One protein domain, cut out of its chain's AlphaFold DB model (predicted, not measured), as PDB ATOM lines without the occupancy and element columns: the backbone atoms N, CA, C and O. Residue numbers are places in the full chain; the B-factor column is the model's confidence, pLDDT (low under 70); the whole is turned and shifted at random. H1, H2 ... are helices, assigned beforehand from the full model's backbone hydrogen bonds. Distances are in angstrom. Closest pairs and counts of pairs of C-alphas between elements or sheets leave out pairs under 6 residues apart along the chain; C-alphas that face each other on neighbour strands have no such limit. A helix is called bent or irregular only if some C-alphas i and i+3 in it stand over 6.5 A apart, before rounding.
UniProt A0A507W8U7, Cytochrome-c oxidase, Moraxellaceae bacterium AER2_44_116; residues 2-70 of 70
ATOM      1  N   ILE A   2     161.003 182.038 257.648       65.69
ATOM      2  CA  ILE A   2     160.954 180.772 258.391       65.69
ATOM      3  C   ILE A   2     161.975 180.902 259.519       65.69
ATOM      4  O   ILE A   2     163.110 181.291 259.256       65.69
ATOM      5  N   THR A   3     161.565 180.609 260.749       63.69
ATOM      6  CA  THR A   3     162.457 180.545 261.912       63.69
ATOM      7  C   THR A   3     162.638 179.081 262.281       63.69
ATOM      8  O   THR A   3     161.649 178.364 262.421       63.69
ATOM      9  N   ILE A   4     163.888 178.641 262.401       71.62
ATOM     10  CA  ILE A   4     164.251 177.267 262.761       71.62
ATOM     11  C   ILE A   4     165.039 177.334 264.065       71.62
ATOM     12  O   ILE A   4     166.027 178.062 264.150       71.62
ATOM     13  N   GLU A   5     164.593 176.591 265.073       76.00
ATOM     14  CA  GLU A   5     165.312 176.420 266.335       76.00
ATOM     15  C   GLU A   5     165.993 175.049 266.342       76.00
ATOM     16  O   GLU A   5     165.354 174.033 266.072       76.00
ATOM     17  N   ILE A   6     167.297 175.027 266.633       74.81
ATOM     18  CA  ILE A   6     168.101 173.803 266.710       74.81
ATOM     19  C   ILE A   6     168.543 173.623 268.153       74.81
ATOM     20  O   ILE A   6     169.345 174.399 268.669       74.81
ATOM     21  N   THR A   7     168.025 172.589 268.807       79.31
ATOM     22  CA  THR A   7     168.254 172.342 270.236       79.31
ATOM     23  C   THR A   7     169.425 171.399 270.508       79.31
ATOM     24  O   THR A   7     169.934 171.369 271.622       79.31
ATOM     25  N   ASN A   8     169.871 170.640 269.504       77.88
ATOM     26  CA  ASN A   8     170.947 169.647 269.588       77.88
ATOM     27  C   ASN A   8     172.166 170.029 268.727       77.88
ATOM     28  O   ASN A   8     172.829 169.170 268.146       77.88
ATOM     29  N   LEU A   9     172.467 171.328 268.633       75.94
ATOM     30  CA  LEU A   9     173.509 171.848 267.744       75.94
ATOM     31  C   LEU A   9     174.881 171.194 267.975       75.94
ATOM     32  O   LEU A   9     175.576 170.877 267.016       75.94
ATOM     33  N   ASP A  10     175.260 170.958 269.231       75.19
ATOM     34  CA  ASP A  10     176.553 170.354 269.567       75.19
ATOM     35  C   ASP A  10     176.689 168.915 269.049       75.19
ATOM     36  O   ASP A  10     177.779 168.497 268.662       75.19
ATOM     37  N   GLU A  11     175.600 168.145 269.056       78.62
ATOM     38  CA  GLU A  11     175.576 166.782 268.515       78.62
ATOM     39  C   GLU A  11     175.684 166.815 266.994       78.62
ATOM     40  O   GLU A  11     176.533 166.128 266.429       78.62
ATOM     41  N   LEU A  12     174.909 167.697 266.357       76.88
ATOM     42  CA  LEU A  12     174.909 167.899 264.911       76.88
ATOM     43  C   LEU A  12     176.300 168.303 264.394       76.88
ATOM     44  O   LEU A  12     176.813 167.719 263.441       76.88
ATOM     45  N   VAL A  13     176.954 169.259 265.064       75.00
ATOM     46  CA  VAL A  13     178.317 169.685 264.718       75.00
ATOM     47  C   VAL A  13     179.308 168.534 264.896       75.00
ATOM     48  O   VAL A  13     180.159 168.345 264.035       75.00
ATOM     49  N   LYS A  14     179.213 167.744 265.976       75.44
ATOM     50  CA  LYS A  14     180.107 166.592 266.214       75.44
ATOM     51  C   LYS A  14     179.956 165.498 265.161       75.44
ATOM     52  O   LYS A  14     180.970 164.960 264.716       75.44
ATOM     53  N   GLU A  15     178.726 165.167 264.786       76.50
ATOM     54  CA  GLU A  15     178.434 164.162 263.762       76.50
ATOM     55  C   GLU A  15     179.010 164.583 262.407       76.50
ATOM     56  O   GLU A  15     179.723 163.808 261.772       76.50
ATOM     57  N   HIS A  16     178.818 165.851 262.035       72.00
ATOM     58  CA  HIS A  16     179.320 166.400 260.778       72.00
ATOM     59  C   HIS A  16     180.857 166.531 260.750       72.00
ATOM     60  O   HIS A  16     181.502 166.329 259.722       72.00
ATOM     61  N   ARG A  17     181.473 166.833 261.899       67.25
ATOM     62  CA  ARG A  17     182.930 166.954 262.066       67.25
ATOM     63  C   ARG A  17     183.662 165.605 262.072       67.25
ATOM     64  O   ARG A  17     184.825 165.531 261.658       67.25
ATOM     65  N   GLY A  18     183.020 164.541 262.544       63.34
ATOM     66  CA  GLY A  18     183.653 163.240 262.757       63.34
ATOM     67  C   GLY A  18     184.737 163.240 263.860       63.34
ATOM     68  O   GLY A  18     185.131 164.284 264.385       63.34
ATOM     69  N   PRO A  19     185.274 162.060 264.234       57.78
ATOM     70  CA  PRO A  19     186.212 161.916 265.358       57.78
ATOM     71  C   PRO A  19     187.592 162.565 265.130       57.78
ATOM     72  O   PRO A  19     188.308 162.851 266.087       57.78
ATOM     73  N   LEU A  20     187.975 162.814 263.872       46.59
ATOM     74  CA  LEU A  20     189.300 163.322 263.487       46.59
ATOM     75  C   LEU A  20     189.446 164.845 263.629       46.59
ATOM     76  O   LEU A  20     190.521 165.326 263.982       46.59
ATOM     77  N   THR A  21     188.385 165.618 263.405       51.25
ATOM     78  CA  THR A  21     188.440 167.088 263.522       51.25
ATOM     79  C   THR A  21     188.247 167.567 264.966       51.25
ATOM     80  O   THR A  21     188.710 168.652 265.314       51.25
ATOM     81  N   ALA A  22     187.684 166.731 265.849       50.81
ATOM     82  CA  ALA A  22     187.625 166.980 267.291       50.81
ATOM     83  C   ALA A  22     189.025 167.098 267.939       50.81
ATOM     84  O   ALA A  22     189.199 167.873 268.879       50.81
ATOM     85  N   MET A  23     190.047 166.405 267.406       43.19
ATOM     86  CA  MET A  23     191.452 166.579 267.825       43.19
ATOM     87  C   MET A  23     192.076 167.904 267.354       43.19
ATOM     88  O   MET A  23     193.045 168.372 267.947       43.19
ATOM     89  N   LEU A  24     191.525 168.535 266.313       45.44
ATOM     90  CA  LEU A  24     192.024 169.782 265.718       45.44
ATOM     91  C   LEU A  24     191.290 171.023 266.256       45.44
ATOM     92  O   LEU A  24     191.262 172.067 265.601       45.44
ATOM     93  N   GLY A  25     190.727 170.938 267.468       45.69
ATOM     94  CA  GLY A  25     189.920 171.973 268.138       45.69
ATOM     95  C   GLY A  25     190.589 173.337 268.387       45.69
ATOM     96  O   GLY A  25     190.045 174.150 269.126       45.69
ATOM     97  N   LYS A  26     191.753 173.614 267.786       44.12
ATOM     98  CA  LYS A  26     192.459 174.905 267.818       44.12
ATOM     99  C   LYS A  26     192.325 175.748 266.543       44.12
ATOM    100  O   LYS A  26     192.744 176.897 266.567       44.12
ATOM    101  N   ILE A  27     191.764 175.222 265.452       46.31
ATOM    102  CA  ILE A  27     191.673 175.959 264.169       46.31
ATOM    103  C   ILE A  27     190.358 176.772 264.055       46.31
ATOM    104  O   ILE A  27     190.214 177.632 263.192       46.31
ATOM    105  N   VAL A  28     189.406 176.548 264.965       48.44
ATOM    106  CA  VAL A  28     188.021 177.038 264.884       48.44
ATOM    107  C   VAL A  28     187.896 178.469 265.424       48.44
ATOM    108  O   VAL A  28     187.595 178.673 266.597       48.44
ATOM    109  N   ALA A  29     188.132 179.463 264.569       56.38
ATOM    110  CA  ALA A  29     187.829 180.866 264.868       56.38
ATOM    111  C   ALA A  29     186.419 181.299 264.405       56.38
ATOM    112  O   ALA A  29     185.962 182.359 264.816       56.38
ATOM    113  N   ASP A  30     185.719 180.489 263.600       66.19
ATOM    114  CA  ASP A  30     184.406 180.837 263.035       66.19
ATOM    115  C   ASP A  30     183.404 179.681 263.182       66.19
ATOM    116  O   ASP A  30     183.289 178.800 262.332       66.19
ATOM    117  N   VAL A  31     182.722 179.650 264.328       72.25
ATOM    118  CA  VAL A  31     181.688 178.651 264.640       72.25
ATOM    119  C   VAL A  31     180.396 178.942 263.871       72.25
ATOM    120  O   VAL A  31     179.707 178.009 263.471       72.25
ATOM    121  N   GLU A  32     180.065 180.213 263.635       73.19
ATOM    122  CA  GLU A  32     178.812 180.607 262.981       73.19
ATOM    123  C   GLU A  32     178.792 180.201 261.506       73.19
ATOM    124  O   GLU A  32     177.823 179.584 261.063       73.19
ATOM    125  N   GLY A  33     179.883 180.446 260.770       77.44
ATOM    126  CA  GLY A  33     179.989 180.054 259.364       77.44
ATOM    127  C   GLY A  33     179.981 178.537 259.145       77.44
ATOM    128  O   GLY A  33     179.558 178.052 258.094       77.44
ATOM    129  N   GLU A  34     180.424 177.754 260.131       77.38
ATOM    130  CA  GLU A  34     180.331 176.294 260.064       77.38
ATOM    131  C   GLU A  34     178.911 175.796 260.337       77.38
ATOM    132  O   GLU A  34     178.398 174.960 259.594       77.38
ATOM    133  N   VAL A  35     178.250 176.358 261.350       78.38
ATOM    134  CA  VAL A  35     176.845 176.064 261.650       78.38
ATOM    135  C   VAL A  35     175.954 176.405 260.455       78.38
ATOM    136  O   VAL A  35     175.093 175.607 260.093       78.38
ATOM    137  N   GLU A  36     176.194 177.536 259.788       80.31
ATOM    138  CA  GLU A  36     175.474 177.912 258.570       80.31
ATOM    139  C   GLU A  36     175.562 176.826 257.490       80.31
ATOM    140  O   GLU A  36     174.538 176.406 256.943       80.31
ATOM    141  N   LYS A  37     176.775 176.335 257.208       82.12
ATOM    142  CA  LYS A  37     177.002 175.300 256.189       82.12
ATOM    143  C   LYS A  37     176.260 174.010 256.510       82.12
ATOM    144  O   LYS A  37     175.572 173.491 255.634       82.12
ATOM    145  N   ILE A  38     176.365 173.542 257.754       82.56
ATOM    146  CA  ILE A  38     175.716 172.307 258.212       82.56
ATOM    147  C   ILE A  38     174.197 172.405 258.029       82.56
ATOM    148  O   ILE A  38     173.578 171.505 257.466       82.56
ATOM    149  N   ILE A  39     173.588 173.519 258.445       82.19
ATOM    150  CA  ILE A  39     172.135 173.707 258.340       82.19
ATOM    151  C   ILE A  39     171.695 173.776 256.874       82.19
ATOM    152  O   ILE A  39     170.698 173.157 256.498       82.19
ATOM    153  N   ILE A  40     172.424 174.520 256.035       84.94
ATOM    154  CA  ILE A  40     172.135 174.599 254.598       84.94
ATOM    155  C   ILE A  40     172.194 173.209 253.959       84.94
ATOM    156  O   ILE A  40     171.362 172.892 253.108       84.94
ATOM    157  N   GLU A  41     173.178 172.396 254.329       85.44
ATOM    158  CA  GLU A  41     173.336 171.046 253.803       85.44
ATOM    159  C   GLU A  41     172.204 170.119 254.249       85.44
ATOM    160  O   GLU A  41     171.590 169.483 253.395       85.44
ATOM    161  N   GLU A  42     171.827 170.124 255.531       84.50
ATOM    162  CA  GLU A  42     170.743 169.256 256.002       84.50
ATOM    163  C   GLU A  42     169.380 169.599 255.407       84.50
ATOM    164  O   GLU A  42     168.639 168.718 254.964       84.50
ATOM    165  N   ILE A  43     169.046 170.888 255.322       86.31
ATOM    166  CA  ILE A  43     167.778 171.301 254.713       86.31
ATOM    167  C   ILE A  43     167.763 170.929 253.227       86.31
ATOM    168  O   ILE A  43     166.738 170.473 252.716       86.31
ATOM    169  N   ARG A  44     168.893 171.091 252.524       87.12
ATOM    170  CA  ARG A  44     169.011 170.692 251.116       87.12
ATOM    171  C   ARG A  44     168.780 169.192 250.955       87.12
ATOM    172  O   ARG A  44     167.958 168.812 250.126       87.12
ATOM    173  N   ASN A  45     169.434 168.369 251.772       88.12
ATOM    174  CA  ASN A  45     169.303 166.913 251.734       88.12
ATOM    175  C   ASN A  45     167.853 166.476 251.988       88.12
ATOM    176  O   ASN A  45     167.306 165.659 251.246       88.12
ATOM    177  N   GLU A  46     167.186 167.053 252.990       89.38
ATOM    178  CA  GLU A  46     165.783 166.738 253.278       89.38
ATOM    179  C   GLU A  46     164.823 167.196 252.172       89.38
ATOM    180  O   GLU A  46     163.830 166.519 251.888       89.38
ATOM    181  N   PHE A  47     165.109 168.312 251.503       90.25
ATOM    182  CA  PHE A  47     164.336 168.751 250.344       90.25
ATOM    183  C   PHE A  47     164.545 167.837 249.137       90.25
ATOM    184  O   PHE A  47     163.559 167.404 248.533       90.25
ATOM    185  N   GLU A  48     165.788 167.460 248.835       91.19
ATOM    186  CA  GLU A  48     166.109 166.520 247.760       91.19
ATOM    187  C   GLU A  48     165.427 165.164 247.973       91.19
ATOM    188  O   GLU A  48     164.779 164.652 247.058       91.19
ATOM    189  N   ARG A  49     165.458 164.627 249.202       94.25
ATOM    190  CA  ARG A  49     164.752 163.383 249.570       94.25
ATOM    191  C   ARG A  49     163.245 163.444 249.330       94.25
ATOM    192  O   ARG A  49     162.615 162.409 249.129       94.25
ATOM    193  N   ARG A  50     162.663 164.643 249.338       93.62
ATOM    194  CA  ARG A  50     161.232 164.889 249.105       93.62
ATOM    195  C   ARG A  50     160.923 165.329 247.669       93.62
ATOM    196  O   ARG A  50     159.775 165.650 247.373       93.62
ATOM    197  N   GLY A  51     161.919 165.354 246.778       94.06
ATOM    198  CA  GLY A  51     161.773 165.817 245.393       94.06
ATOM    199  C   GLY A  51     161.601 167.335 245.256       94.06
ATOM    200  O   GLY A  51     161.201 167.823 244.198       94.06
ATOM    201  N   VAL A  52     161.891 168.090 246.317       91.12
ATOM    202  CA  VAL A  52     161.822 169.551 246.340       91.12
ATOM    203  C   VAL A  52     163.167 170.112 245.893       91.12
ATOM    204  O   VAL A  52     164.205 169.826 246.479       91.12
ATOM    205  N   ARG A  53     163.155 170.948 244.852       86.69
ATOM    206  CA  ARG A  53     164.348 171.669 244.389       86.69
ATOM    207  C   ARG A  53     164.414 173.029 245.072       86.69
ATOM    208  O   ARG A  53     163.525 173.851 244.858       86.69
ATOM    209  N   ALA A  54     165.461 173.277 245.853       78.50
ATOM    210  CA  ALA A  54     165.690 174.563 246.504       78.50
ATOM    211  C   ALA A  54     167.151 175.001 246.380       78.50
ATOM    212  O   ALA A  54     168.060 174.189 246.509       78.50
ATOM    213  N   ASN A  55     167.356 176.306 246.198       79.19
ATOM    214  CA  ASN A  55     168.666 176.943 246.295       79.19
ATOM    215  C   ASN A  55     168.737 177.715 247.614       79.19
ATOM    216  O   ASN A  55     168.127 178.775 247.755       79.19
ATOM    217  N   LEU A  56     169.462 177.162 248.583       75.88
ATOM    218  CA  LEU A  56     169.720 177.786 249.878       75.88
ATOM    219  C   LEU A  56     171.070 178.507 249.795       75.88
ATOM    220  O   LEU A  56     172.111 177.857 249.742       75.88
ATOM    221  N   CYS A  57     171.050 179.838 249.710       67.25
ATOM    222  CA  CYS A  57     172.262 180.629 249.451       67.25
ATOM    223  C   CYS A  57     172.901 181.231 250.709       67.25
ATOM    224  O   CYS A  57     174.099 181.485 250.695       67.25
ATOM    225  N   SER A  58     172.115 181.504 251.755       69.69
ATOM    226  CA  SER A  58     172.610 182.069 253.017       69.69
ATOM    227  C   SER A  58     171.582 181.908 254.132       69.69
ATOM    228  O   SER A  58     170.376 181.897 253.861       69.69
ATOM    229  N   ILE A  59     172.055 181.834 255.372       72.31
ATOM    230  CA  ILE A  59     171.245 181.950 256.585       72.31
ATOM    231  C   ILE A  59     171.611 183.273 257.252       72.31
ATOM    232  O   ILE A  59     172.771 183.553 257.524       72.31
ATOM    233  N   SER A  60     170.606 184.100 257.533       71.12
ATOM    234  CA  SER A  60     170.800 185.340 258.290       71.12
ATOM    235  C   SER A  60     170.291 185.170 259.718       71.12
ATOM    236  O   SER A  60     169.286 184.495 259.942       71.12
ATOM    237  N   GLY A  61     170.975 185.797 260.680       64.75
ATOM    238  CA  GLY A  61     170.527 185.832 262.075       64.75
ATOM    239  C   GLY A  61     170.772 184.543 262.863       64.75
ATOM    240  O   GLY A  61     169.924 184.150 263.662       64.75
ATOM    241  N   ILE A  62     171.914 183.877 262.655       68.00
ATOM    242  CA  ILE A  62     172.337 182.782 263.537       68.00
ATOM    243  C   ILE A  62     172.638 183.380 264.915       68.00
ATOM    244  O   ILE A  62     173.561 184.171 265.080       68.00
ATOM    245  N   HIS A  63     171.838 183.011 265.913       67.88
ATOM    246  CA  HIS A  63     172.038 183.417 267.300       67.88
ATOM    247  C   HIS A  63     172.346 182.185 268.146       67.88
ATOM    248  O   HIS A  63     171.449 181.457 268.570       67.88
ATOM    249  N   LEU A  64     173.633 181.950 268.401       65.00
ATOM    250  CA  LEU A  64     174.086 180.838 269.230       65.00
ATOM    251  C   LEU A  64     173.888 181.174 270.709       65.00
ATOM    252  O   LEU A  64     174.686 181.883 271.324       65.00
ATOM    253  N   ARG A  65     172.813 180.656 271.309       62.84
ATOM    254  CA  ARG A  65     172.604 180.769 272.755       62.84
ATOM    255  C   ARG A  65     173.260 179.587 273.454       62.84
ATOM    256  O   ARG A  65     172.743 178.476 273.435       62.84
ATOM    257  N   ARG A  66     174.399 179.826 274.105       53.94
ATOM    258  CA  ARG A  66     175.063 178.806 274.924       53.94
ATOM    259  C   ARG A  66     174.249 178.588 276.201       53.94
ATOM    260  O   ARG A  66     174.248 179.445 277.084       53.94
ATOM    261  N   ILE A  67     173.530 177.473 276.292       52.91
ATOM    262  CA  ILE A  67     172.830 177.094 277.522       52.91
ATOM    263  C   ILE A  67     173.879 176.520 278.477       52.91
ATOM    264  O   ILE A  67     174.419 175.444 278.247       52.91
ATOM    265  N   MET A  68     174.213 177.267 279.531       43.00
ATOM    266  CA  MET A  68     175.054 176.756 280.612       43.00
ATOM    267  C   MET A  68     174.205 175.844 281.498       43.00
ATOM    268  O   MET A  68     173.468 176.321 282.358       43.00
ATOM    269  N   THR A  69     174.287 174.533 281.286       44.75
ATOM    270  CA  THR A  69     173.831 173.557 282.281       44.75
ATOM    271  C   THR A  69     174.808 173.590 283.459       44.75
ATOM    272  O   THR A  69     175.997 173.326 283.265       44.75
ATOM    273  N   SER A  70     174.319 174.010 284.631       41.78
ATOM    274  CA  SER A  70     175.052 173.985 285.912       41.78
ATOM    275  C   SER A  70     175.144 172.575 286.481       41.78
ATOM    276  O   SER A  70     174.212 171.787 286.205       41.78
TER     277      SER A  70
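This is residues 2 to 70 of the 70 residues of the protein "Cytochrome-c oxidase" of Moraxellaceae bacterium AER2_44_116 (UniProt A0A507W8U7). A long helix, H2, and a sharply kinked one, H1, stand steeply to each other, and a long unnamed tail, residues 50 to 70, folds back past H2. The printed part has 69 residues with two named helices, H1 then H2, no named strand, and the class all helix. It is only just loose, close to compact, with a radius of gyration of the C-alphas of 13.7 A and spans of 39 by 26 by 20 A.

Start from H2, residues 31 to 49; its residues 35 to 38 alone only just touch residues 13 to 16 of H1, residues 9 to 24, with 3 pairs of C-alphas within 8 A. Look at their closest C-alphas, Val 13 and Val 35, 7.2 A apart. The helices run opposite ways at a steep tilt of 62 degrees. Every O i to N i+4 pair is within hydrogen-bond range in H2, but 6 of 12 in H1, beside 7 of 13 O i to N i+3 pairs.

Find C-alpha 31 at (181.688, 178.651, 264.640); H2 runs 27.3 A to C-alpha 49 at (164.752, 163.383, 249.570). H1, 18.7 A long, begins at C-alpha 9 at (173.509, 171.848, 267.744); it is irregular, with C-alphas 16 and 19 9.4 A apart and a kink of 101 degrees near residue 18.

The C-alphas farthest apart, of Gly 51 and Ser 70, are 43.4 A apart. The printed part has no cut, and the H1 to H2 link is short. Residues 23 to 30 and 46 to 51 stand free, of which 46 to 49 belong to H2. The pLDDT is under 70 in 28 residues, among them 17 to 30 and 61 to 70.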